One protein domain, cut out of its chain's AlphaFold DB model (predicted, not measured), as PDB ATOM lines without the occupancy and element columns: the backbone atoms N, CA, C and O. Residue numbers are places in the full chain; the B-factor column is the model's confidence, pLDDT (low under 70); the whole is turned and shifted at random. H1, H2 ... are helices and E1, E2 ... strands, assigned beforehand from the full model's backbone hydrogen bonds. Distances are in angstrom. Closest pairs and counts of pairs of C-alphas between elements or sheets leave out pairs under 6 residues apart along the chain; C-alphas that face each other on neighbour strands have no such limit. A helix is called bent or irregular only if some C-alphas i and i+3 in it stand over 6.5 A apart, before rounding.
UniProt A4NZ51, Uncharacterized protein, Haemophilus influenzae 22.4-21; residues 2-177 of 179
ATOM      1  N   LYS A   2      14.684 -38.918 -17.962       65.00
ATOM      2  CA  LYS A   2      15.244 -38.042 -16.893       65.00
ATOM      3  C   LYS A   2      15.941 -36.723 -17.303       65.00
ATOM      4  O   LYS A   2      16.059 -35.840 -16.469       65.00
ATOM      5  N   LEU A   3      16.446 -36.575 -18.533       67.56
ATOM      6  CA  LEU A   3      17.257 -35.400 -18.925       67.56
ATOM      7  C   LEU A   3      16.415 -34.159 -19.253       67.56
ATOM      8  O   LEU A   3      16.774 -33.053 -18.857       67.56
ATOM      9  N   ALA A   4      15.276 -34.344 -19.927       64.94
ATOM     10  CA  ALA A   4      14.340 -33.254 -20.212       64.94
ATOM     11  C   ALA A   4      13.734 -32.686 -18.916       64.94
ATOM     12  O   ALA A   4      13.616 -31.476 -18.767       64.94
ATOM     13  N   GLU A   5      13.445 -33.554 -17.942       70.56
ATOM     14  CA  GLU A   5      12.973 -33.174 -16.600       70.56
ATOM     15  C   GLU A   5      14.012 -32.363 -15.808       70.56
ATOM     16  O   GLU A   5      13.658 -31.594 -14.920       70.56
ATOM     17  N   GLN A   6      15.297 -32.500 -16.144       73.69
ATOM     18  CA  GLN A   6      16.404 -31.750 -15.544       73.69
ATOM     19  C   GLN A   6      16.755 -30.478 -16.340       73.69
ATOM     20  O   GLN A   6      17.803 -29.873 -16.109       73.69
ATOM     21  N   ASN A   7      15.890 -30.059 -17.274       77.81
ATOM     22  CA  ASN A   7      16.094 -28.904 -18.154       77.81
ATOM     23  C   ASN A   7      17.429 -28.956 -18.924       77.81
ATOM     24  O   ASN A   7      18.084 -27.922 -19.121       77.81
ATOM     25  N   ALA A   8      17.852 -30.157 -19.337       81.44
ATOM     26  CA  ALA A   8      18.901 -30.314 -20.337       81.44
ATOM     27  C   ALA A   8      18.326 -29.995 -21.730       81.44
ATOM     28  O   ALA A   8      17.201 -30.412 -22.026       81.44
ATOM     29  N   PRO A   9      19.066 -29.287 -22.602       87.25
ATOM     30  CA  PRO A   9      18.585 -28.968 -23.935       87.25
ATOM     31  C   PRO A   9      18.689 -30.208 -24.828       87.25
ATOM     32  O   PRO A   9      19.712 -30.455 -25.459       87.25
ATOM     33  N   VAL A  10      17.624 -31.011 -24.834       89.81
ATOM     34  CA  VAL A  10      17.492 -32.263 -25.595       89.81
ATOM     35  C   VAL A  10      16.298 -32.179 -26.548       89.81
ATOM     36  O   VAL A  10      15.346 -31.442 -26.261       89.81
ATOM     37  N   PRO A  11      16.307 -32.908 -27.676       89.06
ATOM     38  CA  PRO A  11      15.178 -32.901 -28.593       89.06
ATOM     39  C   PRO A  11      13.941 -33.489 -27.913       89.06
ATOM     40  O   PRO A  11      14.017 -34.455 -27.146       89.06
ATOM     41  N   LYS A  12      12.777 -32.913 -28.213       88.44
ATOM     42  CA  LYS A  12      11.508 -33.448 -27.732       88.44
ATOM     43  C   LYS A  12      11.151 -34.702 -28.523       88.44
ATOM     44  O   LYS A  12      11.244 -34.727 -29.749       88.44
ATOM     45  N   VAL A  13      10.731 -35.737 -27.802       88.81
ATOM     46  CA  VAL A  13      10.220 -36.977 -28.389       88.81
ATOM     47  C   VAL A  13       8.751 -36.759 -28.742       88.81
ATOM     48  O   VAL A  13       7.919 -36.600 -27.850       88.81
ATOM     49  N   SER A  14       8.439 -36.734 -30.036       90.38
ATOM     50  CA  SER A  14       7.064 -36.601 -30.540       90.38
ATOM     51  C   SER A  14       6.312 -37.927 -30.509       90.38
ATOM     52  O   SER A  14       5.097 -37.949 -30.343       90.38
ATOM     53  N   TYR A  15       7.036 -39.033 -30.682       90.44
ATOM     54  CA  TYR A  15       6.483 -40.381 -30.692       90.44
ATOM     55  C   TYR A  15       7.553 -41.387 -30.270       90.44
ATOM     56  O   TYR A  15       8.728 -41.198 -30.581       90.44
ATOM     57  N   TYR A  16       7.163 -42.469 -29.601       91.88
ATOM     58  CA  TYR A  16       8.045 -43.603 -29.344       91.88
ATOM     59  C   TYR A  16       7.272 -44.924 -29.379       91.88
ATOM     60  O   TYR A  16       6.068 -44.968 -29.141       91.88
ATOM     61  N   SER A  17       7.991 -45.994 -29.690       92.19
ATOM     62  CA  SER A  17       7.557 -47.389 -29.666       92.19
ATOM     63  C   SER A  17       8.732 -48.261 -29.213       92.19
ATOM     64  O   SER A  17       9.833 -47.751 -29.001       92.19
ATOM     65  N   ASP A  18       8.532 -49.574 -29.137       91.31
ATOM     66  CA  ASP A  18       9.595 -50.521 -28.774       91.31
ATOM     67  C   ASP A  18      10.723 -50.616 -29.822       91.31
ATOM     68  O   ASP A  18      11.789 -51.159 -29.537       91.31
ATOM     69  N   HIS A  19      10.514 -50.091 -31.038       92.06
ATOM     70  CA  HIS A  19      11.465 -50.216 -32.152       92.06
ATOM     71  C   HIS A  19      12.054 -48.889 -32.623       92.06
ATOM     72  O   HIS A  19      13.144 -48.867 -33.191       92.06
ATOM     73  N   PHE A  20      11.333 -47.787 -32.431       90.25
ATOM     74  CA  PHE A  20      11.776 -46.475 -32.886       90.25
ATOM     75  C   PHE A  20      11.164 -45.356 -32.059       90.25
ATOM     76  O   PHE A  20      10.099 -45.503 -31.455       90.25
ATOM     77  N   PHE A  21      11.809 -44.199 -32.115       89.88
ATOM     78  CA  PHE A  21      11.273 -42.942 -31.630       89.88
ATOM     79  C   PHE A  21      11.459 -41.856 -32.686       89.88
ATOM     80  O   PHE A  21      12.323 -41.948 -33.556       89.88
ATOM     81  N   VAL A  22      10.612 -40.837 -32.619       89.81
ATOM     82  CA  VAL A  22      10.620 -39.684 -33.514       89.81
ATOM     83  C   VAL A  22      10.938 -38.456 -32.681       89.81
ATOM     84  O   VAL A  22      10.265 -38.180 -31.685       89.81
ATOM     85  N   LEU A  23      11.963 -37.726 -33.099       90.88
ATOM     86  CA  LEU A  23      12.375 -36.469 -32.494       90.88
ATOM     87  C   LEU A  23      11.849 -35.295 -33.316       90.88
ATOM     88  O   LEU A  23      11.773 -35.374 -34.543       90.88
ATOM     89  N   GLU A  24      11.508 -34.200 -32.645       91.50
ATOM     90  CA  GLU A  24      11.298 -32.926 -33.329       91.50
ATOM     91  C   GLU A  24      12.577 -32.503 -34.071       91.50
ATOM     92  O   GLU A  24      13.695 -32.777 -33.626       91.50
ATOM     93  N   ASN A  25      12.415 -31.832 -35.212       90.81
ATOM     94  CA  ASN A  25      13.544 -31.274 -35.948       90.81
ATOM     95  C   ASN A  25      14.194 -30.151 -35.122       90.81
ATOM     96  O   ASN A  25      13.514 -29.213 -34.709       90.81
ATOM     97  N   VAL A  26      15.504 -30.253 -34.902       92.81
ATOM     98  CA  VAL A  26      16.301 -29.318 -34.089       92.81
ATOM     99  C   VAL A  26      17.360 -28.558 -34.896       92.81
ATOM    100  O   VAL A  26      18.230 -27.911 -34.322       92.81
ATOM    101  N   GLY A  27      17.266 -28.596 -36.227       94.88
ATOM    102  CA  GLY A  27      18.151 -27.856 -37.124       94.88
ATOM    103  C   GLY A  27      19.445 -28.593 -37.469       94.88
ATOM    104  O   GLY A  27      19.555 -29.810 -37.313       94.88
ATOM    105  N   LEU A  28      20.411 -27.842 -38.006       96.94
ATOM    106  CA  LEU A  28      21.703 -28.379 -38.438       96.94
ATOM    107  C   LEU A  28      22.649 -28.578 -37.252       96.94
ATOM    108  O   LEU A  28      22.579 -27.874 -36.239       96.94
ATOM    109  N   THR A  29      23.574 -29.522 -37.402       97.81
ATOM    110  CA  THR A  29      24.624 -29.755 -36.410       97.81
ATOM    111  C   THR A  29      25.648 -28.620 -36.415       97.81
ATOM    112  O   THR A  29      25.835 -27.929 -37.420       97.81
ATOM    113  N   VAL A  30      26.353 -28.426 -35.302       98.19
ATOM    114  CA  VAL A  30      27.436 -27.442 -35.209       98.19
ATOM    115  C   VAL A  30      28.538 -27.789 -36.212       98.19
ATOM    116  O   VAL A  30      29.002 -26.896 -36.909       98.19
ATOM    117  N   SER A  31      28.885 -29.071 -36.384       97.38
ATOM    118  CA  SER A  31      29.805 -29.514 -37.453       97.38
ATOM    119  C   SER A  31      29.334 -29.053 -38.845       97.38
ATOM    120  O   SER A  31      30.091 -28.407 -39.572       97.38
ATOM    121  N   GLN A  32      28.056 -29.261 -39.191       97.25
ATOM    122  CA  GLN A  32      27.496 -28.806 -40.471       97.25
ATOM    123  C   GLN A  32      27.562 -27.284 -40.638       97.25
ATOM    124  O   GLN A  32      27.871 -26.805 -41.728       97.25
ATOM    125  N   TRP A  33      27.294 -26.519 -39.577       97.62
ATOM    126  CA  TRP A  33      27.418 -25.063 -39.604       97.62
ATOM    127  C   TRP A  33      28.865 -24.606 -39.798       97.62
ATOM    128  O   TRP A  33      29.128 -23.766 -40.654       97.62
ATOM    129  N   LEU A  34      29.815 -25.167 -39.049       97.25
ATOM    130  CA  LEU A  34      31.219 -24.752 -39.104       97.25
ATOM    131  C   LEU A  34      31.883 -25.088 -40.447       97.25
ATOM    132  O   LEU A  34      32.705 -24.304 -40.929       97.25
ATOM    133  N   CYS A  35      31.473 -26.178 -41.095       94.06
ATOM    134  CA  CYS A  35      31.947 -26.559 -42.429       94.06
ATOM    135  C   CYS A  35      31.168 -25.874 -43.573       94.06
ATOM    136  O   CYS A  35      31.522 -26.010 -44.746       94.06
ATOM    137  N   ASN A  36      30.119 -25.100 -43.270       94.94
ATOM    138  CA  ASN A  36      29.354 -24.376 -44.281       94.94
ATOM    139  C   ASN A  36      30.158 -23.183 -44.832       94.94
ATOM    140  O   ASN A  36      30.574 -22.290 -44.091       94.94
ATOM    141  N   LYS A  37      30.359 -23.157 -46.155       92.69
ATOM    142  CA  LYS A  37      31.091 -22.094 -46.872       92.69
ATOM    143  C   LYS A  37      30.251 -20.845 -47.148       92.69
ATOM    144  O   LYS A  37      30.801 -19.828 -47.552       92.69
ATOM    145  N   ASN A  38      28.937 -20.919 -46.933       95.00
ATOM    146  CA  ASN A  38      28.004 -19.818 -47.175       95.00
ATOM    147  C   ASN A  38      27.820 -18.898 -45.960       95.00
ATOM    148  O   ASN A  38      27.074 -17.928 -46.054       95.00
ATOM    149  N   ILE A  39      28.454 -19.206 -44.824       95.56
ATOM    150  CA  ILE A  39      28.450 -18.343 -43.642       95.56
ATOM    151  C   ILE A  39      29.854 -17.815 -43.368       95.56
ATOM    152  O   ILE A  39      30.851 -18.491 -43.638       95.56
ATOM    153  N   ASP A  40      29.924 -16.606 -42.826       95.56
ATOM    154  CA  ASP A  40      31.187 -15.991 -42.447       95.56
ATOM    155  C   ASP A  40      31.727 -16.530 -41.109       95.56
ATOM    156  O   ASP A  40      31.065 -17.256 -40.361       95.56
ATOM    157  N   GLU A  41      32.975 -16.170 -40.811       95.06
ATOM    158  CA  GLU A  41      33.644 -16.524 -39.555       95.06
ATOM    159  C   GLU A  41      32.903 -15.990 -38.322       95.06
ATOM    160  O   GLU A  41      32.887 -16.650 -37.286       95.06
ATOM    161  N   GLN A  42      32.273 -14.813 -38.408       97.00
ATOM    162  CA  GLN A  42      31.575 -14.214 -37.270       97.00
ATOM    163  C   GLN A  42      30.370 -15.066 -36.859       97.00
ATOM    164  O   GLN A  42      30.190 -15.349 -35.672       97.00
ATOM    165  N   GLN A  43      29.592 -15.534 -37.832       97.62
ATOM    166  CA  GLN A  43      28.478 -16.442 -37.599       97.62
ATOM    167  C   GLN A  43      28.962 -17.791 -37.055       97.62
ATOM    168  O   GLN A  43      28.344 -18.340 -36.142       97.62
ATOM    169  N   LYS A  44      30.088 -18.318 -37.558       98.25
ATOM    170  CA  LYS A  44      30.701 -19.543 -37.017       98.25
ATOM    171  C   LYS A  44      31.082 -19.388 -35.547       98.25
ATOM    172  O   LYS A  44      30.778 -20.279 -34.754       98.25
ATOM    173  N   PHE A  45      31.697 -18.261 -35.176       98.50
ATOM    174  CA  PHE A  45      32.035 -17.967 -33.782       98.50
ATOM    175  C   PHE A  45      30.796 -17.867 -32.897       98.50
ATOM    176  O   PHE A  45      30.788 -18.460 -31.825       98.50
ATOM    177  N   LEU A  46      29.740 -17.194 -33.355       98.38
ATOM    178  CA  LEU A  46      28.479 -17.114 -32.615       98.38
ATOM    179  C   LEU A  46      27.938 -18.515 -32.297       98.38
ATOM    180  O   LEU A  46      27.678 -18.833 -31.140       98.38
ATOM    181  N   ILE A  47      27.854 -19.383 -33.308       98.56
ATOM    182  CA  ILE A  47      27.301 -20.737 -33.166       98.56
ATOM    183  C   ILE A  47      28.128 -21.589 -32.195       98.56
ATOM    184  O   ILE A  47      27.570 -22.250 -31.315       98.56
ATOM    185  N   ILE A  48      29.458 -21.598 -32.334       98.69
ATOM    186  CA  ILE A  48      30.304 -22.413 -31.452       98.69
ATOM    187  C   ILE A  48      30.361 -21.847 -30.029       98.69
ATOM    188  O   ILE A  48      30.489 -22.622 -29.083       98.69
ATOM    189  N   TYR A  49      30.238 -20.530 -29.847       98.75
ATOM    190  CA  TYR A  49      30.175 -19.912 -28.522       98.75
ATOM    191  C   TYR A  49      28.874 -20.253 -27.801       98.75
ATOM    192  O   TYR A  49      28.937 -20.657 -26.640       98.75
ATOM    193  N   ASP A  50      27.735 -20.234 -28.494       98.62
ATOM    194  CA  ASP A  50      26.472 -20.732 -27.939       98.62
ATOM    195  C   ASP A  50      26.599 -22.205 -27.518       98.62
ATOM    196  O   ASP A  50      26.166 -22.589 -26.430       98.62
ATOM    197  N   ALA A  51      27.253 -23.039 -28.336       98.56
ATOM    198  CA  ALA A  51      27.503 -24.441 -27.997       98.56
ATOM    199  C   ALA A  51      28.430 -24.602 -26.775       98.56
ATOM    200  O   ALA A  51      28.197 -25.479 -25.940       98.56
ATOM    201  N   CYS A  52      29.452 -23.746 -26.637       98.62
ATOM    202  CA  CYS A  52      30.316 -23.712 -25.455       98.62
ATOM    203  C   CYS A  52      29.506 -23.393 -24.196       98.62
ATOM    204  O   CYS A  52      29.585 -24.139 -23.222       98.62
ATOM    205  N   LEU A  53      28.711 -22.318 -24.233       98.50
ATOM    206  CA  LEU A  53      27.869 -21.896 -23.113       98.50
ATOM    207  C   LEU A  53      26.865 -22.981 -22.729       98.50
ATOM    208  O   LEU A  53      26.771 -23.334 -21.559       98.50
ATOM    209  N   ALA A  54      26.193 -23.594 -23.706       97.75
ATOM    210  CA  ALA A  54      25.248 -24.674 -23.445       97.75
ATOM    211  C   ALA A  54      25.902 -25.882 -22.752       97.75
ATOM    212  O   ALA A  54      25.283 -26.506 -21.887       97.75
ATOM    213  N   LEU A  55      27.149 -26.221 -23.108       97.69
ATOM    214  CA  LEU A  55      27.883 -27.318 -22.471       97.69
ATOM    215  C   LEU A  55      28.348 -26.938 -21.058       97.69
ATOM    216  O   LEU A  55      28.254 -27.754 -20.145       97.69
ATOM    217  N   ILE A  56      28.793 -25.695 -20.864       97.56
ATOM    218  CA  ILE A  56      29.156 -25.152 -19.546       97.56
ATOM    219  C   ILE A  56      27.937 -25.152 -18.614       97.56
ATOM    220  O   ILE A  56      28.030 -25.632 -17.484       97.56
ATOM    221  N   ASP A  57      26.780 -24.701 -19.096       96.00
ATOM    222  CA  ASP A  57      25.521 -24.692 -18.344       96.00
ATOM    223  C   ASP A  57      25.045 -26.106 -17.997       96.00
ATOM    224  O   ASP A  57      24.471 -26.335 -16.927       96.00
ATOM    225  N   LEU A  58      25.286 -27.076 -18.886       94.38
ATOM    226  CA  LEU A  58      25.019 -28.486 -18.614       94.38
ATOM    227  C   LEU A  58      25.856 -28.960 -17.415       94.38
ATOM    228  O   LEU A  58      25.306 -29.517 -16.461       94.38
ATOM    229  N   HIS A  59      27.160 -28.663 -17.420       94.75
ATOM    230  CA  HIS A  59      28.076 -29.013 -16.329       94.75
ATOM    231  C   HIS A  59      27.727 -28.291 -15.020       94.75
ATOM    232  O   HIS A  59      27.741 -28.925 -13.965       94.75
ATOM    233  N   ALA A  60      27.318 -27.019 -15.077       92.88
ATOM    234  CA  ALA A  60      26.870 -26.249 -13.911       92.88
ATOM    235  C   ALA A  60      25.616 -26.848 -13.240       92.88
ATOM    236  O   ALA A  60      25.424 -26.728 -12.030       92.88
ATOM    237  N   LYS A  61      24.776 -27.558 -14.004       90.44
ATOM    238  CA  LYS A  61      23.619 -28.316 -13.495       90.44
ATOM    239  C   LYS A  61      23.986 -29.711 -12.967       90.44
ATOM    240  O   LYS A  61      23.090 -30.493 -12.653       90.44
ATOM    241  N   ASN A  62      25.277 -30.039 -12.850       88.62
ATOM    242  CA  ASN A  62      25.793 -31.382 -12.549       88.62
ATOM    243  C   ASN A  62      25.334 -32.448 -13.559       88.62
ATOM    244  O   ASN A  62      25.184 -33.625 -13.221       88.62
ATOM    245  N   LEU A  63      25.094 -32.033 -14.803       90.00
ATOM    246  CA  LEU A  63      24.773 -32.922 -15.909       90.00
ATOM    247  C   LEU A  63      25.987 -33.034 -16.821       90.00
ATOM    248  O   LEU A  63      26.765 -32.100 -16.968       90.00
ATOM    249  N   VAL A  64      26.135 -34.190 -17.454       91.81
ATOM    250  CA  VAL A  64      27.154 -34.430 -18.475       91.81
ATOM    251  C   VAL A  64      26.501 -35.094 -19.670       91.81
ATOM    252  O   VAL A  64      25.549 -35.867 -19.529       91.81
ATOM    253  N   HIS A  65      27.026 -34.797 -20.845       92.94
ATOM    254  CA  HIS A  65      26.598 -35.411 -22.089       92.94
ATOM    255  C   HIS A  65      27.186 -36.811 -22.238       92.94
ATOM    256  O   HIS A  65      26.520 -37.748 -22.668       92.94
ATOM    257  N   GLY A  66      28.462 -36.952 -21.888       91.44
ATOM    258  CA  GLY A  66      29.241 -38.171 -21.989       91.44
ATOM    259  C   GLY A  66      30.185 -38.206 -23.194       91.44
ATOM    260  O   GLY A  66      31.306 -38.709 -23.051       91.44
ATOM    261  N   ARG A  67      29.746 -37.657 -24.333       92.31
ATOM    262  CA  ARG A  67      30.484 -37.539 -25.599       92.31
ATOM    263  C   ARG A  67      29.937 -36.361 -26.432       92.31
ATOM    264  O   ARG A  67      29.325 -36.592 -27.469       92.31
ATOM    265  N   PRO A  68      30.128 -35.106 -25.997       95.44
ATOM    266  CA  PRO A  68      29.595 -33.927 -26.683       95.44
ATOM    267  C   PRO A  68      30.425 -33.571 -27.928       95.44
ATOM    268  O   PRO A  68      31.082 -32.532 -27.974       95.44
ATOM    269  N   ALA A  69      30.450 -34.444 -28.937       96.38
ATOM    270  CA  ALA A  69      31.087 -34.114 -30.207       96.38
ATOM    271  C   ALA A  69      30.251 -33.058 -30.944       96.38
ATOM    272  O   ALA A  69      29.030 -33.131 -30.935       96.38
ATOM    273  N   ILE A  70      30.873 -32.116 -31.653       97.38
ATOM    274  CA  ILE A  70      30.153 -31.022 -32.341       97.38
ATOM    275  C   ILE A  70      29.141 -31.478 -33.410       97.38
ATOM    276  O   ILE A  70      28.273 -30.710 -33.815       97.38
ATOM    277  N   ARG A  71      29.220 -32.725 -33.882       96.38
ATOM    278  CA  ARG A  71      28.194 -33.323 -34.754       96.38
ATOM    279  C   ARG A  71      26.939 -33.773 -33.994       96.38
ATOM    280  O   ARG A  71      25.883 -33.887 -34.596       96.38
ATOM    281  N   ASP A  72      27.071 -34.000 -32.693       96.31
ATOM    282  CA  ASP A  72      26.007 -34.409 -31.775       96.31
ATOM    283  C   ASP A  72      25.424 -33.171 -31.050       96.31
ATOM    284  O   ASP A  72      24.632 -33.278 -30.121       96.31
ATOM    285  N   ILE A  73      25.793 -31.961 -31.492       97.69
ATOM    286  CA  ILE A  73      25.261 -30.679 -31.024       97.69
ATOM    287  C   ILE A  73      24.595 -30.002 -32.213       97.69
ATOM    288  O   ILE A  73      25.195 -29.902 -33.279       97.69
ATOM    289  N   THR A  74      23.373 -29.516 -32.038       98.06
ATOM    290  CA  THR A  74      22.635 -28.755 -33.054       98.06
ATOM    291  C   THR A  74      22.453 -27.313 -32.634       98.06
ATOM    292  O   THR A  74      22.454 -27.007 -31.441       98.06
ATOM    293  N   TRP A  75      22.309 -26.439 -33.626       98.12
ATOM    294  CA  TRP A  75      22.040 -25.025 -33.421       98.12
ATOM    295  C   TRP A  75      21.000 -24.539 -34.432       98.12
ATOM    296  O   TRP A  75      21.165 -24.717 -35.643       98.12
ATOM    297  N   ASP A  76      19.953 -23.887 -33.930       96.81
ATOM    298  CA  ASP A  76      18.962 -23.175 -34.735       96.81
ATOM    299  C   ASP A  76      18.597 -21.851 -34.056       96.81
ATOM    300  O   ASP A  76      17.995 -21.836 -32.982       96.81
ATOM    301  N   LYS A  77      18.986 -20.727 -34.670       94.75
ATOM    302  CA  LYS A  77      18.636 -19.361 -34.228       94.75
ATOM    303  C   LYS A  77      18.899 -19.107 -32.732       94.75
ATOM    304  O   LYS A  77      18.045 -18.579 -32.024       94.75
ATOM    305  N   GLY A  78      20.077 -19.499 -32.250       95.12
ATOM    306  CA  GLY A  78      20.503 -19.335 -30.853       95.12
ATOM    307  C   GLY A  78      20.070 -20.471 -29.923       95.12
ATOM    308  O   GLY A  78      20.483 -20.516 -28.767       95.12
ATOM    309  N   LYS A  79      19.253 -21.417 -30.399       96.12
ATOM    310  CA  LYS A  79      18.862 -22.593 -29.621       96.12
ATOM    311  C   LYS A  79      19.836 -23.736 -29.871       96.12
ATOM    312  O   LYS A  79      19.831 -24.335 -30.944       96.12
ATOM    313  N   VAL A  80      20.616 -24.072 -28.849       97.50
ATOM    314  CA  VAL A  80      21.462 -25.271 -28.843       97.50
ATOM    315  C   VAL A  80      20.662 -26.472 -28.356       97.50
ATOM    316  O   VAL A  80      19.945 -26.367 -27.362       97.50
ATOM    317  N   THR A  81      20.801 -27.614 -29.030       96.44
ATOM    318  CA  THR A  81      20.245 -28.893 -28.565       96.44
ATOM    319  C   THR A  81      21.274 -30.010 -28.706       96.44
ATOM    320  O   THR A  81      21.847 -30.197 -29.778       96.44
ATOM    321  N   PHE A  82      21.486 -30.768 -27.634       95.19
ATOM    322  CA  PHE A  82      22.359 -31.938 -27.597       95.19
ATOM    323  C   PHE A  82      21.605 -33.197 -28.043       95.19
ATOM    324  O   PHE A  82      20.479 -33.460 -27.608       95.19
ATOM    325  N   LEU A  83      22.240 -33.979 -28.905       92.56
ATOM    326  CA  LEU A  83      21.797 -35.281 -29.389       92.56
ATOM    327  C   LEU A  83      22.609 -36.385 -28.692       92.56
ATOM    328  O   LEU A  83      23.643 -36.117 -28.108       92.56
ATOM    329  N   ASP A  84      22.153 -37.633 -28.752       84.69
ATOM    330  CA  ASP A  84      22.945 -38.804 -28.323       84.69
ATOM    331  C   ASP A  84      23.563 -38.738 -26.894       84.69
ATOM    332  O   ASP A  84      24.777 -38.773 -26.673       84.69
ATOM    333  N   PHE A  85      22.705 -38.710 -25.867       80.44
ATOM    334  CA  PHE A  85      23.114 -38.804 -24.449       80.44
ATOM    335  C   PHE A  85      23.424 -40.233 -23.968       80.44
ATOM    336  O   PHE A  85      23.474 -40.503 -22.759       80.44
ATOM    337  N   GLU A  86      23.565 -41.192 -24.878       73.25
ATOM    338  CA  GLU A  86      23.632 -42.609 -24.512       73.25
ATOM    339  C   GLU A  86      25.010 -43.002 -23.956       73.25
ATOM    340  O   GLU A  86      25.146 -43.951 -23.183       73.25
ATOM    341  N   SER A  87      26.035 -42.198 -24.250       73.31
ATOM    342  CA  SER A  87      27.451 -42.418 -23.918       73.31
ATOM    343  C   SER A  87      27.843 -42.125 -22.453       73.31
ATOM    344  O   SER A  87      28.862 -41.489 -22.139       73.31
ATOM    345  N   ARG A  88      27.059 -42.633 -21.499       71.88
ATOM    346  CA  ARG A  88      27.278 -42.387 -20.066       71.88
ATOM    347  C   ARG A  88      28.590 -42.992 -19.566       71.88
ATOM    348  O   ARG A  88      28.947 -44.125 -19.875       71.88
ATOM    349  N   SER A  89      29.330 -42.225 -18.764       71.88
ATOM    350  CA  SER A  89      30.464 -42.773 -18.016       71.88
ATOM    351  C   SER A  89      29.959 -43.616 -16.854       71.88
ATOM    352  O   SER A  89      29.105 -43.160 -16.101       71.88
ATOM    353  N   ASN A  90      30.566 -44.781 -16.632       74.50
ATOM    354  CA  ASN A  90      30.370 -45.541 -15.392       74.50
ATOM    355  C   ASN A  90      31.193 -44.977 -14.218       74.50
ATOM    356  O   ASN A  90      31.100 -45.474 -13.095       74.50
ATOM    357  N   SER A  91      32.028 -43.960 -14.462       80.06
ATOM    358  CA  SER A  91      32.836 -43.345 -13.413       80.06
ATOM    359  C   SER A  91      31.969 -42.549 -12.442       80.06
ATOM    360  O   SER A  91      31.152 -41.729 -12.848       80.06
ATOM    361  N   ARG A  92      32.210 -42.743 -11.143       80.62
ATOM    362  CA  ARG A  92      31.585 -41.954 -10.068       80.62
ATOM    363  C   ARG A  92      32.324 -40.644  -9.784       80.62
ATOM    364  O   ARG A  92      31.867 -39.848  -8.969       80.62
ATOM    365  N   ASN A  93      33.478 -40.422 -10.418       88.69
ATOM    366  CA  ASN A  93      34.256 -39.203 -10.235       88.69
ATOM    367  C   ASN A  93      33.640 -38.067 -11.064       88.69
ATOM    368  O   ASN A  93      33.819 -38.016 -12.281       88.69
ATOM    369  N   GLN A  94      32.950 -37.152 -10.380       85.44
ATOM    370  CA  GLN A  94      32.253 -36.016 -10.994       85.44
ATOM    371  C   GLN A  94      33.197 -35.088 -11.771       85.44
ATOM    372  O   GLN A  94      32.875 -34.661 -12.875       85.44
ATOM    373  N   ASN A  95      34.415 -34.860 -11.268       90.25
ATOM    374  CA  ASN A  95      35.396 -34.048 -11.990       90.25
ATOM    375  C   ASN A  95      35.806 -34.727 -13.305       90.25
ATOM    376  O   ASN A  95      35.942 -34.069 -14.329       90.25
ATOM    377  N   TRP A  96      35.995 -36.051 -13.291       92.88
ATOM    378  CA  TRP A  96      36.412 -36.788 -14.484       92.88
ATOM    379  C   TRP A  96      35.368 -36.743 -15.597       92.88
ATOM    380  O   TRP A  96      35.736 -36.566 -16.754       92.88
ATOM    381  N   VAL A  97      34.085 -36.901 -15.275       93.06
ATOM    382  CA  VAL A  97      33.044 -36.925 -16.312       93.06
ATOM    383  C   VAL A  97      32.902 -35.573 -17.021       93.06
ATOM    384  O   VAL A  97      32.731 -35.562 -18.236       93.06
ATOM    385  N   VAL A  98      33.095 -34.462 -16.303       95.56
ATOM    386  CA  VAL A  98      33.158 -33.105 -16.877       95.56
ATOM    387  C   VAL A  98      34.400 -32.928 -17.754       95.56
ATOM    388  O   VAL A  98      34.293 -32.518 -18.906       95.56
ATOM    389  N   ILE A  99      35.584 -33.303 -17.253       95.94
ATOM    390  CA  ILE A  99      36.838 -33.228 -18.027       95.94
ATOM    391  C   ILE A  99      36.725 -34.045 -19.316       95.94
ATOM    392  O   ILE A  99      37.165 -33.604 -20.374       95.94
ATOM    393  N   ARG A 100      36.125 -35.236 -19.242       95.38
ATOM    394  CA  ARG A 100      35.930 -36.113 -20.395       95.38
ATOM    395  C   ARG A 100      35.041 -35.464 -21.454       95.38
ATOM    396  O   ARG A 100      35.373 -35.546 -22.631       95.38
ATOM    397  N   ASP A 101      33.956 -34.812 -21.045       96.56
ATOM    398  CA  ASP A 101      33.103 -34.043 -21.954       96.56
ATOM    399  C   ASP A 101      33.886 -32.923 -22.646       96.56
ATOM    400  O   ASP A 101      33.849 -32.818 -23.870       96.56
ATOM    401  N   MET A 102      34.648 -32.134 -21.882       97.94
ATOM    402  CA  MET A 102      35.476 -31.052 -22.433       97.94
ATOM    403  C   MET A 102      36.501 -31.581 -23.448       97.94
ATOM    404  O   MET A 102      36.657 -31.009 -24.526       97.94
ATOM    405  N   LEU A 103      37.165 -32.699 -23.136       97.44
ATOM    406  CA  LEU A 103      38.129 -33.332 -24.038       97.44
ATOM    407  C   LEU A 103      37.467 -33.823 -25.328       97.44
ATOM    408  O   LEU A 103      38.007 -33.571 -26.397       97.44
ATOM    409  N   PHE A 104      36.301 -34.471 -25.252       96.75
ATOM    410  CA  PHE A 104      35.572 -34.907 -26.448       96.75
ATOM    411  C   PHE A 104      35.103 -33.736 -27.308       96.75
ATOM    412  O   PHE A 104      35.176 -33.819 -28.533       96.75
ATOM    413  N   PHE A 105      34.653 -32.644 -26.689       98.31
ATOM    414  CA  PHE A 105      34.260 -31.440 -27.411       98.31
ATOM    415  C   PHE A 105      35.436 -30.874 -28.219       98.31
ATOM    416  O   PHE A 105      35.334 -30.725 -29.438       98.31
ATOM    417  N   PHE A 106      36.586 -30.644 -27.578       98.44
ATOM    418  CA  PHE A 106      37.759 -30.095 -28.265       98.44
ATOM    419  C   PHE A 106      38.421 -31.072 -29.235       98.44
ATOM    420  O   PHE A 106      38.858 -30.644 -30.301       98.44
ATOM    421  N   ASP A 107      38.466 -32.364 -28.916       97.69
ATOM    422  CA  ASP A 107      38.932 -33.392 -29.851       97.69
ATOM    423  C   ASP A 107      38.053 -33.419 -31.108       97.69
ATOM    424  O   ASP A 107      38.572 -33.436 -32.220       97.69
ATOM    425  N   SER A 108      36.727 -33.297 -30.957       97.38
ATOM    426  CA  SER A 108      35.818 -33.241 -32.105       97.38
ATOM    427  C   SER A 108      36.017 -31.997 -32.979       97.38
ATOM    428  O   SER A 108      35.934 -32.112 -34.196       97.38
ATOM    429  N   LEU A 109      36.366 -30.842 -32.397       97.50
ATOM    430  CA  LEU A 109      36.783 -29.654 -33.157       97.50
ATOM    431  C   LEU A 109      38.110 -29.890 -33.888       97.50
ATOM    432  O   LEU A 109      38.246 -29.557 -35.060       97.50
ATOM    433  N   CYS A 110      39.085 -30.496 -33.203       97.38
ATOM    434  CA  CYS A 110      40.389 -30.834 -33.773       97.38
ATOM    435  C   CYS A 110      40.293 -31.887 -34.887       97.38
ATOM    436  O   CYS A 110      41.197 -32.003 -35.714       97.38
ATOM    437  N   ARG A 111      39.211 -32.662 -34.916       95.94
ATOM    438  CA  ARG A 111      38.944 -33.664 -35.944       95.94
ATOM    439  C   ARG A 111      38.500 -33.044 -37.277       95.94
ATOM    440  O   ARG A 111      38.762 -33.643 -38.312       95.94
ATOM    441  N   GLU A 112      37.863 -31.874 -37.277       94.50
ATOM    442  CA  GLU A 112      37.393 -31.243 -38.518       94.50
ATOM    443  C   GLU A 112      38.538 -30.551 -39.268       94.50
ATOM    444  O   GLU A 112      39.194 -29.646 -38.742       94.50
ATOM    445  N   GLU A 113      38.767 -30.962 -40.515       89.62
ATOM    446  CA  GLU A 113      39.850 -30.443 -41.365       89.62
ATOM    447  C   GLU A 113      39.590 -29.002 -41.834       89.62
ATOM    448  O   GLU A 113      40.528 -28.216 -41.960       89.62
ATOM    449  N   ASP A 114      38.320 -28.633 -42.021       91.50
ATOM    450  CA  ASP A 114      37.903 -27.295 -42.465       91.50
ATOM    451  C   ASP A 114      37.956 -26.233 -41.347       91.50
ATOM    452  O   ASP A 114      37.777 -25.040 -41.607       91.50
ATOM    453  N   ILE A 115      38.205 -26.636 -40.096       95.31
ATOM    454  CA  ILE A 115      38.328 -25.725 -38.953       95.31
ATOM    455  C   ILE A 115      39.808 -25.442 -38.706       95.31
ATOM    456  O   ILE A 115      40.589 -26.357 -38.460       95.31
ATOM    457  N   SER A 116      40.212 -24.172 -38.711       95.31
ATOM    458  CA  SER A 116      41.612 -23.784 -38.503       95.31
ATOM    459  C   SER A 116      42.051 -23.872 -37.033       95.31
ATOM    460  O   SER A 116      41.257 -23.696 -36.108       95.31
ATOM    461  N   ASP A 117      43.349 -24.078 -36.789       96.00
ATOM    462  CA  ASP A 117      43.904 -24.081 -35.424       96.00
ATOM    463  C   ASP A 117      43.684 -22.745 -34.693       96.00
ATOM    464  O   ASP A 117      43.442 -22.734 -33.488       96.00
ATOM    465  N   THR A 118      43.725 -21.617 -35.411       95.88
ATOM    466  CA  THR A 118      43.488 -20.285 -34.830       95.88
ATOM    467  C   THR A 118      42.030 -20.097 -34.413       95.88
ATOM    468  O   THR A 118      41.763 -19.454 -33.395       95.88
ATOM    469  N   PHE A 119      41.081 -20.689 -35.147       97.50
ATOM    470  CA  PHE A 119      39.678 -20.746 -34.743       97.50
ATOM    471  C   PHE A 119      39.530 -21.538 -33.440       97.50
ATOM    472  O   PHE A 119      38.981 -21.020 -32.467       97.50
ATOM    473  N   ILE A 120      40.098 -22.748 -33.370       97.88
ATOM    474  CA  ILE A 120      40.022 -23.594 -32.167       97.88
ATOM    475  C   ILE A 120      40.683 -22.910 -30.966       97.88
ATOM    476  O   ILE A 120      40.132 -22.955 -29.870       97.88
ATOM    477  N   GLN A 121      41.815 -22.224 -31.149       97.38
ATOM    478  CA  GLN A 121      42.458 -21.441 -30.087       97.38
ATOM    479  C   GLN A 121      41.531 -20.358 -29.523       97.38
ATOM    480  O   GLN A 121      41.415 -20.228 -28.306       97.38
ATOM    481  N   LYS A 122      40.818 -19.617 -30.381       97.94
ATOM    482  CA  LYS A 122      39.833 -18.616 -29.940       97.94
ATOM    483  C   LYS A 122      38.654 -19.252 -29.205       97.94
ATOM    484  O   LYS A 122      38.193 -18.697 -28.212       97.94
ATOM    485  N   VAL A 123      38.181 -20.415 -29.658       98.44
ATOM    486  CA  VAL A 123      37.138 -21.188 -28.959       98.44
ATOM    487  C   VAL A 123      37.629 -21.669 -27.598       98.44
ATOM    488  O   VAL A 123      36.921 -21.525 -26.608       98.44
ATOM    489  N   ALA A 124      38.861 -22.168 -27.514       98.25
ATOM    490  CA  ALA A 124      39.493 -22.585 -26.269       98.25
ATOM    491  C   ALA A 124      39.624 -21.415 -25.279       98.25
ATOM    492  O   ALA A 124      39.252 -21.561 -24.116       98.25
ATOM    493  N   SER A 125      40.076 -20.241 -25.735       97.81
ATOM    494  CA  SER A 125      40.122 -19.026 -24.911       97.81
ATOM    495  C   SER A 125      38.734 -18.602 -24.433       97.81
ATOM    496  O   SER A 125      38.558 -18.320 -23.250       97.81
ATOM    497  N   TYR A 126      37.738 -18.608 -25.322       98.62
ATOM    498  CA  TYR A 126      36.359 -18.303 -24.955       98.62
ATOM    499  C   TYR A 126      35.853 -19.272 -23.881       98.62
ATOM    500  O   TYR A 126      35.455 -18.837 -22.803       98.62
ATOM    501  N   TYR A 127      35.973 -20.580 -24.107       98.62
ATOM    502  CA  TYR A 127      35.550 -21.606 -23.155       98.62
ATOM    503  C   TYR A 127      36.239 -21.443 -21.792       98.62
ATOM    504  O   TYR A 127      35.572 -21.478 -20.762       98.62
ATOM    505  N   GLN A 128      37.557 -21.203 -21.777       98.12
ATOM    506  CA  GLN A 128      38.335 -20.985 -20.552       98.12
ATOM    507  C   GLN A 128      37.809 -19.811 -19.717       98.12
ATOM    508  O   GLN A 128      37.823 -19.884 -18.492       98.12
ATOM    509  N   THR A 129      37.396 -18.720 -20.366       98.06
ATOM    510  CA  THR A 129      36.911 -17.514 -19.669       98.06
ATOM    511  C   THR A 129      35.502 -17.655 -19.094       98.06
ATOM    512  O   THR A 129      35.151 -16.887 -18.203       98.06
ATOM    513  N   HIS A 130      34.716 -18.628 -19.566       98.38
ATOM    514  CA  HIS A 130      33.314 -18.802 -19.168       98.38
ATOM    515  C   HIS A 130      33.078 -20.031 -18.285       98.38
ATOM    516  O   HIS A 130      32.118 -20.051 -17.518       98.38
ATOM    517  N   CYS A 131      33.918 -21.066 -18.372       97.62
ATOM    518  CA  CYS A 131      33.768 -22.253 -17.538       97.62
ATOM    519  C   CYS A 131      34.356 -22.046 -16.133       97.62
ATOM    520  O   CYS A 131      35.126 -21.119 -15.876       97.62
ATOM    521  N   GLU A 132      34.028 -22.941 -15.197       96.75
ATOM    522  CA  GLU A 132      34.674 -22.923 -13.885       96.75
ATOM    523  C   GLU A 132      36.187 -23.136 -14.033       96.75
ATOM    524  O   GLU A 132      36.639 -24.147 -14.583       96.75
ATOM    525  N   ALA A 133      36.987 -22.230 -13.459       96.88
ATOM    526  CA  ALA A 133      38.448 -22.274 -13.553       96.88
ATOM    527  C   ALA A 133      39.039 -23.632 -13.127       96.88
ATOM    528  O   ALA A 133      40.024 -24.103 -13.700       96.88
ATOM    529  N   LYS A 134      38.406 -24.300 -12.153       96.56
ATOM    530  CA  LYS A 134      38.784 -25.642 -11.697       96.56
ATOM    531  C   LYS A 134      38.634 -26.700 -12.797       96.56
ATOM    532  O   LYS A 134      39.521 -27.540 -12.938       96.56
ATOM    533  N   ASN A 135      37.554 -26.665 -13.578       96.75
ATOM    534  CA  ASN A 135      37.298 -27.629 -14.655       96.75
ATOM    535  C   ASN A 135      38.331 -27.473 -15.772       96.75
ATOM    536  O   ASN A 135      38.947 -28.460 -16.182       96.75
ATOM    537  N   TRP A 136      38.616 -26.227 -16.165       97.75
ATOM    538  CA  TRP A 136      39.693 -25.928 -17.105       97.75
ATOM    539  C   TRP A 136      41.050 -26.430 -16.612       97.75
ATOM    540  O   TRP A 136      41.737 -27.172 -17.317       97.75
ATOM    541  N   GLN A 137      41.428 -26.077 -15.380       97.25
ATOM    542  CA  GLN A 137      42.711 -26.476 -14.808       97.25
ATOM    543  C   GLN A 137      42.851 -28.000 -14.745       97.25
ATOM    544  O   GLN A 137      43.899 -28.534 -15.103       97.25
ATOM    545  N   ASN A 138      41.796 -28.715 -14.348       97.12
ATOM    546  CA  ASN A 138      41.823 -30.172 -14.300       97.12
ATOM    547  C   ASN A 138      41.976 -30.803 -15.693       97.12
ATOM    548  O   ASN A 138      42.701 -31.788 -15.829       97.12
ATOM    549  N   MET A 139      41.338 -30.240 -16.727       97.38
ATOM    550  CA  MET A 139      41.525 -30.689 -18.111       97.38
ATOM    551  C   MET A 139      42.973 -30.486 -18.572       97.38
ATOM    552  O   MET A 139      43.571 -31.399 -19.141       97.38
ATOM    553  N   ILE A 140      43.571 -29.327 -18.279       97.44
ATOM    554  CA  ILE A 140      44.977 -29.055 -18.614       97.44
ATOM    555  C   ILE A 140      45.919 -30.016 -17.879       97.44
ATOM    556  O   ILE A 140      46.797 -30.598 -18.512       97.44
ATOM    557  N   VAL A 141      45.720 -30.244 -16.577       96.81
ATOM    558  CA  VAL A 141      46.514 -31.208 -15.790       96.81
ATOM    559  C   VAL A 141      46.379 -32.624 -16.354       96.81
ATOM    560  O   VAL A 141      47.368 -33.356 -16.438       96.81
ATOM    561  N   PHE A 142      45.174 -33.011 -16.784       96.00
ATOM    562  CA  PHE A 142      44.956 -34.290 -17.451       96.00
ATOM    563  C   PHE A 142      45.775 -34.389 -18.744       96.00
ATOM    564  O   PHE A 142      46.525 -35.349 -18.907       96.00
ATOM    565  N   LEU A 143      45.706 -33.389 -19.628       95.69
ATOM    566  CA  LEU A 143      46.495 -33.370 -20.864       95.69
ATOM    567  C   LEU A 143      48.002 -33.414 -20.578       95.69
ATOM    568  O   LEU A 143      48.719 -34.202 -21.189       95.69
ATOM    569  N   GLN A 144      48.490 -32.640 -19.606       95.56
ATOM    570  CA  GLN A 144      49.903 -32.632 -19.213       95.56
ATOM    571  C   GLN A 144      50.391 -34.009 -18.749       95.56
ATOM    572  O   GLN A 144      51.472 -34.442 -19.150       95.56
ATOM    573  N   ARG A 145      49.582 -34.732 -17.964       95.56
ATOM    574  CA  ARG A 145      49.891 -36.104 -17.527       95.56
ATOM    575  C   ARG A 145      50.103 -37.059 -18.706       95.56
ATOM    576  O   ARG A 145      50.901 -37.989 -18.599       95.56
ATOM    577  N   PHE A 146      49.408 -36.831 -19.818       93.94
ATOM    578  CA  PHE A 146      49.497 -37.640 -21.034       93.94
ATOM    579  C   PHE A 146      50.336 -36.993 -22.142       93.94
ATOM    580  O   PHE A 146      50.332 -37.491 -23.260       93.94
ATOM    581  N   ASN A 147      51.120 -35.948 -21.856       92.69
ATOM    582  CA  ASN A 147      51.955 -35.285 -22.866       92.69
ATOM    583  C   ASN A 147      52.959 -36.247 -23.536       92.69
ATOM    584  O   ASN A 147      53.283 -36.118 -24.710       92.69
ATOM    585  N   TRP A 148      53.408 -37.283 -22.824       94.56
ATOM    586  CA  TRP A 148      54.259 -38.327 -23.402       94.56
ATOM    587  C   TRP A 148      53.583 -39.085 -24.563       94.56
ATOM    588  O   TRP A 148      54.282 -39.554 -25.458       94.56
ATOM    589  N   VAL A 149      52.244 -39.169 -24.590       93.25
ATOM    590  CA  VAL A 149      51.477 -39.812 -25.670       93.25
ATOM    591  C   VAL A 149      51.683 -39.073 -26.988       93.25
ATOM    592  O   VAL A 149      51.847 -39.717 -28.017       93.25
ATOM    593  N   TYR A 150      51.759 -37.738 -26.967       93.44
ATOM    594  CA  TYR A 150      52.066 -36.946 -28.161       93.44
ATOM    595  C   TYR A 150      53.401 -37.374 -28.788       93.44
ATOM    596  O   TYR A 150      53.469 -37.658 -29.985       93.44
ATOM    597  N   TYR A 151      54.454 -37.486 -27.973       93.88
ATOM    598  CA  TYR A 151      55.781 -37.886 -28.445       93.88
ATOM    599  C   TYR A 151      55.841 -39.358 -28.854       93.88
ATOM    600  O   TYR A 151      56.491 -39.676 -29.849       93.88
ATOM    601  N   LEU A 152      55.129 -40.243 -28.144       95.50
ATOM    602  CA  LEU A 152      54.986 -41.645 -28.542       95.50
ATOM    603  C   LEU A 152      54.339 -41.758 -29.927       95.50
ATOM    604  O   LEU A 152      54.748 -42.587 -30.736       95.50
ATOM    605  N   LEU A 153      53.325 -40.935 -30.193       94.12
ATOM    606  CA  LEU A 153      52.584 -40.980 -31.442       94.12
ATOM    607  C   LEU A 153      53.309 -40.267 -32.586       94.12
ATOM    608  O   LEU A 153      52.995 -40.536 -33.739       94.12
ATOM    609  N   LEU A 154      54.274 -39.388 -32.318       93.38
ATOM    610  CA  LEU A 154      54.931 -38.551 -33.328       93.38
ATOM    611  C   LEU A 154      55.475 -39.308 -34.564       93.38
ATOM    612  O   LEU A 154      55.284 -38.797 -35.671       93.38
ATOM    613  N   PRO A 155      56.070 -40.517 -34.454       95.75
ATOM    614  CA  PRO A 155      56.525 -41.284 -35.620       95.75
ATOM    615  C   PRO A 155      55.413 -41.644 -36.616       95.75
ATOM    616  O   PRO A 155      55.689 -41.858 -37.794       95.75
ATOM    617  N   PHE A 156      54.155 -41.686 -36.171       94.38
ATOM    618  CA  PHE A 156      52.997 -42.018 -37.004       94.38
ATOM    619  C   PHE A 156      52.376 -40.796 -37.698       94.38
ATOM    620  O   PHE A 156      51.441 -40.957 -38.483       94.38
ATOM    621  N   LYS A 157      52.901 -39.580 -37.474       90.69
ATOM    622  CA  LYS A 157      52.373 -38.339 -38.068       90.69
ATOM    623  C   LYS A 157      52.269 -38.388 -39.605       90.69
ATOM    624  O   LYS A 157      51.245 -37.937 -40.113       90.69
ATOM    625  N   PRO A 158      53.222 -38.982 -40.358       91.56
ATOM    626  CA  PRO A 158      53.123 -39.083 -41.820       91.56
ATOM    627  C   PRO A 158      51.966 -39.950 -42.339       91.56
ATOM    628  O   PRO A 158      51.552 -39.779 -43.481       91.56
ATOM    629  N   ILE A 159      51.454 -40.881 -41.529       93.00
ATOM    630  CA  ILE A 159      50.343 -41.784 -41.891       93.00
ATOM    631  C   ILE A 159      49.056 -41.463 -41.121       93.00
ATOM    632  O   ILE A 159      48.098 -42.242 -41.137       93.00
ATOM    633  N   ALA A 160      49.044 -40.337 -40.406       89.94
ATOM    634  CA  ALA A 160      47.949 -39.945 -39.545       89.94
ATOM    635  C   ALA A 160      46.687 -39.657 -40.359       89.94
ATOM    636  O   ALA A 160      46.698 -38.882 -41.312       89.94
ATOM    637  N   LYS A 161      45.586 -40.278 -39.942       91.56
ATOM    638  CA  LYS A 161      44.236 -39.936 -40.399       91.56
ATOM    639  C   LYS A 161      43.550 -39.049 -39.365       91.56
ATOM    640  O   LYS A 161      44.142 -38.711 -38.344       91.56
ATOM    641  N   THR A 162      42.289 -38.723 -39.614       89.56
ATOM    642  CA  THR A 162      41.495 -37.746 -38.860       89.56
ATOM    643  C   THR A 162      41.573 -37.913 -37.334       89.56
ATOM    644  O   THR A 162      41.793 -36.932 -36.634       89.56
ATOM    645  N   ASP A 163      41.481 -39.143 -36.813       90.50
ATOM    646  CA  ASP A 163      41.580 -39.429 -35.369       90.50
ATOM    647  C   ASP A 163      42.968 -39.162 -34.772       90.50
ATOM    648  O   ASP A 163      43.105 -38.721 -33.638       90.50
ATOM    649  N   LEU A 164      44.033 -39.440 -35.521       92.50
ATOM    650  CA  LEU A 164      45.386 -39.197 -35.028       92.50
ATOM    651  C   LEU A 164      45.770 -37.719 -35.189       92.50
ATOM    652  O   LEU A 164      46.459 -37.153 -34.340       92.50
ATOM    653  N   ILE A 165      45.266 -37.080 -36.248       93.62
ATOM    654  CA  ILE A 165      45.372 -35.637 -36.473       93.62
ATOM    655  C   ILE A 165      44.691 -34.868 -35.339       93.62
ATOM    656  O   ILE A 165      45.294 -33.925 -34.823       93.62
ATOM    657  N   SER A 166      43.492 -35.281 -34.908       95.75
ATOM    658  CA  SER A 166      42.779 -34.609 -33.816       95.75
ATOM    659  C   SER A 166      43.588 -34.628 -32.520       95.75
ATOM    660  O   SER A 166      43.752 -33.584 -31.889       95.75
ATOM    661  N   ILE A 167      44.209 -35.767 -32.193       95.38
ATOM    662  CA  ILE A 167      45.098 -35.903 -31.035       95.38
ATOM    663  C   ILE A 167      46.284 -34.936 -31.137       95.38
ATOM    664  O   ILE A 167      46.545 -34.200 -30.183       95.38
ATOM    665  N   TYR A 168      47.001 -34.887 -32.269       94.88
ATOM    666  CA  TYR A 168      48.128 -33.953 -32.402       94.88
ATOM    667  C   TYR A 168      47.687 -32.506 -32.237       94.88
ATOM    668  O   TYR A 168      48.312 -31.769 -31.478       94.88
ATOM    669  N   ARG A 169      46.606 -32.106 -32.912       95.94
ATOM    670  CA  ARG A 169      46.073 -30.743 -32.833       95.94
ATOM    671  C   ARG A 169      45.661 -30.392 -31.408       95.94
ATOM    672  O   ARG A 169      46.023 -29.319 -30.935       95.94
ATOM    673  N   LEU A 170      45.012 -31.310 -30.690       96.44
ATOM    674  CA  LEU A 170      44.634 -31.127 -29.289       96.44
ATOM    675  C   LEU A 170      45.868 -30.860 -28.407       96.44
ATOM    676  O   LEU A 170      45.920 -29.863 -27.691       96.44
ATOM    677  N   PHE A 171      46.904 -31.697 -28.483       95.88
ATOM    678  CA  PHE A 171      48.133 -31.468 -27.711       95.88
ATOM    679  C   PHE A 171      48.858 -30.182 -28.131       95.88
ATOM    680  O   PHE A 171      49.299 -29.404 -27.279       95.88
ATOM    681  N   GLU A 172      48.956 -29.929 -29.437       94.81
ATOM    682  CA  GLU A 172      49.617 -28.746 -29.974       94.81
ATOM    683  C   GLU A 172      48.923 -27.457 -29.520       94.81
ATOM    684  O   GLU A 172      49.598 -26.545 -29.050       94.81
ATOM    685  N   ILE A 173      47.594 -27.384 -29.602       95.00
ATOM    686  CA  ILE A 173      46.805 -26.200 -29.233       95.00
ATOM    687  C   ILE A 173      46.860 -25.944 -27.724       95.00
ATOM    688  O   ILE A 173      47.061 -24.804 -27.306       95.00
ATOM    689  N   PHE A 174      46.696 -26.983 -26.903       95.06
ATOM    690  CA  PHE A 174      46.497 -26.804 -25.463       95.06
ATOM    691  C   PHE A 174      47.791 -26.789 -24.643       95.06
ATOM    692  O   PHE A 174      47.811 -26.165 -23.577       95.06
ATOM    693  N   LEU A 175      48.862 -27.450 -25.105       92.12
ATOM    694  CA  LEU A 175      50.116 -27.572 -24.349       92.12
ATOM    695  C   LEU A 175      51.329 -26.926 -25.029       92.12
ATOM    696  O   LEU A 175      52.151 -26.337 -24.334       92.12
ATOM    697  N   ILE A 176      51.473 -27.041 -26.355       80.50
ATOM    698  CA  ILE A 176      52.736 -26.708 -27.047       80.50
ATOM    699  C   ILE A 176      52.737 -25.276 -27.596       80.50
ATOM    700  O   ILE A 176      53.708 -24.543 -27.421       80.50
ATOM    701  N   LYS A 177      51.651 -24.858 -28.253       73.56
ATOM    702  CA  LYS A 177      51.504 -23.545 -28.905       73.56
ATOM    703  C   LYS A 177      51.074 -22.435 -27.934       73.56
ATOM    704  O   LYS A 177      50.771 -21.335 -28.381       73.56
TER     705      LYS A 177
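AT A GLANCE: This is residues 2 to 177 of the 179 residues of an uncharacterized protein of Haemophilus influenzae 22.4-21 (UniProt A4NZ51). Three long helices, H3, H4 and H5, stand in a loose up-and-down bundle with their centres in a triangle; H6 and H8 cross H4 near its two ends, and H7 packs on H8 at the far end from E1 and E2. On the other side of the body the short hairpin E3 and E4 packs on H3, and a second small hairpin, E1 and E2, lies far out at one end of the long axis. The printed part has 176 residues, with eight named helices and four named strands in the order H1, E1, E2, H2, H3, E3, E4, H4, H5, H6, H7, H8. The strands form two antiparallel sheets of two, E1 - E2 and E3 - E4, and the class is mostly helix. The whole is compact, with a radius of gyration of the C-alphas of 16.7 A and spans of 50 by 43 by 34 A.

IN THESE COORDINATES: H1, residues 2 to 5, begins at C-alpha 2, (15.244, -38.042, -16.893). E1 is residues 13 to 16, E2 residues 21 to 23, and H2 residues 30 to 34. H3, residues 41 to 60, is the longest helix by residues, at 28.3 A from first to last C-alpha; it begins at (33.644, -16.524, -39.555). E3, residues 73 to 76, and E4, residues 79 to 82, follow. H4 is residues 94 to 111, 25.9 A; H5 is residues 117 to 130, 20.1 A; H6 is residues 133 to 145, 18.4 A. H7, residues 147 to 159, 20.2 A, is irregular: C-alphas 155 and 158 are 7.4 A apart. H8, residues 162 to 176, 19.7 A, ends at C-alpha 176, (52.736, -26.708, -27.047).

HOW THE PARTS SIT: H3, H4 and H5 form an up-and-down bundle, each running against the one before it. H3 and H5 touch, closest at the C-alphas of Cys 52 and Tyr 127, 6.1 A, at a steep tilt of 39 degrees, the same way. H3 and H4 are close but not clearly touching, with the C-alphas of His 59 and Val 98 closest, 6.5 A. H4 and H5, a helical hairpin, touch at Leu 109 and Ile 120, whose C-alphas are closest, 6.9 A, at a shallow tilt of 25 degrees. H4 touches H8 with residues 106 to 111 alone; the closest C-alphas are those of Cys 110 and Ser 166, 4.5 A. H4 touches H6 with residues 95 to 103 alone; the closest C-alphas are those of Ile 99 and Met 139, 5.3 A. H7 and H8, also a helical hairpin, touch, closest at the C-alphas of Tyr 150 and Tyr 168, 6.5 A. The closest C-alphas of H3 and E4 are those of Ala 51 and Val 80, 6.2 A. In the hairpin E3 and E4, N 74 and O 81 are 2.8 A apart; in the hairpin E1 and E2, N 22 and O 15 are 2.8 A apart, both within hydrogen-bond range. H2 touches H3, with the C-alphas of Leu 34 and Lys 44 closest, 5.6 A. H1 touches no helix. Every O i to N i+4 pair is within hydrogen-bond range in H2, H3, H4, H5, H6 and H8; H7 has 3 of 9, with 8 of 10 O i to N i+3 pairs within range, and H1 is too short for an O i to N i+4 pair.

THE WHOLE: The two C-alphas farthest apart are those of Tyr 15 and Pro 155, 50.3 A. The printed part has no cut. The links from H3 to E3, 12 residues, and from E4 to H4, 11 residues, are long. The mean pLDDT of the printed part is 92.9, and residues 2 to 4 are under 70.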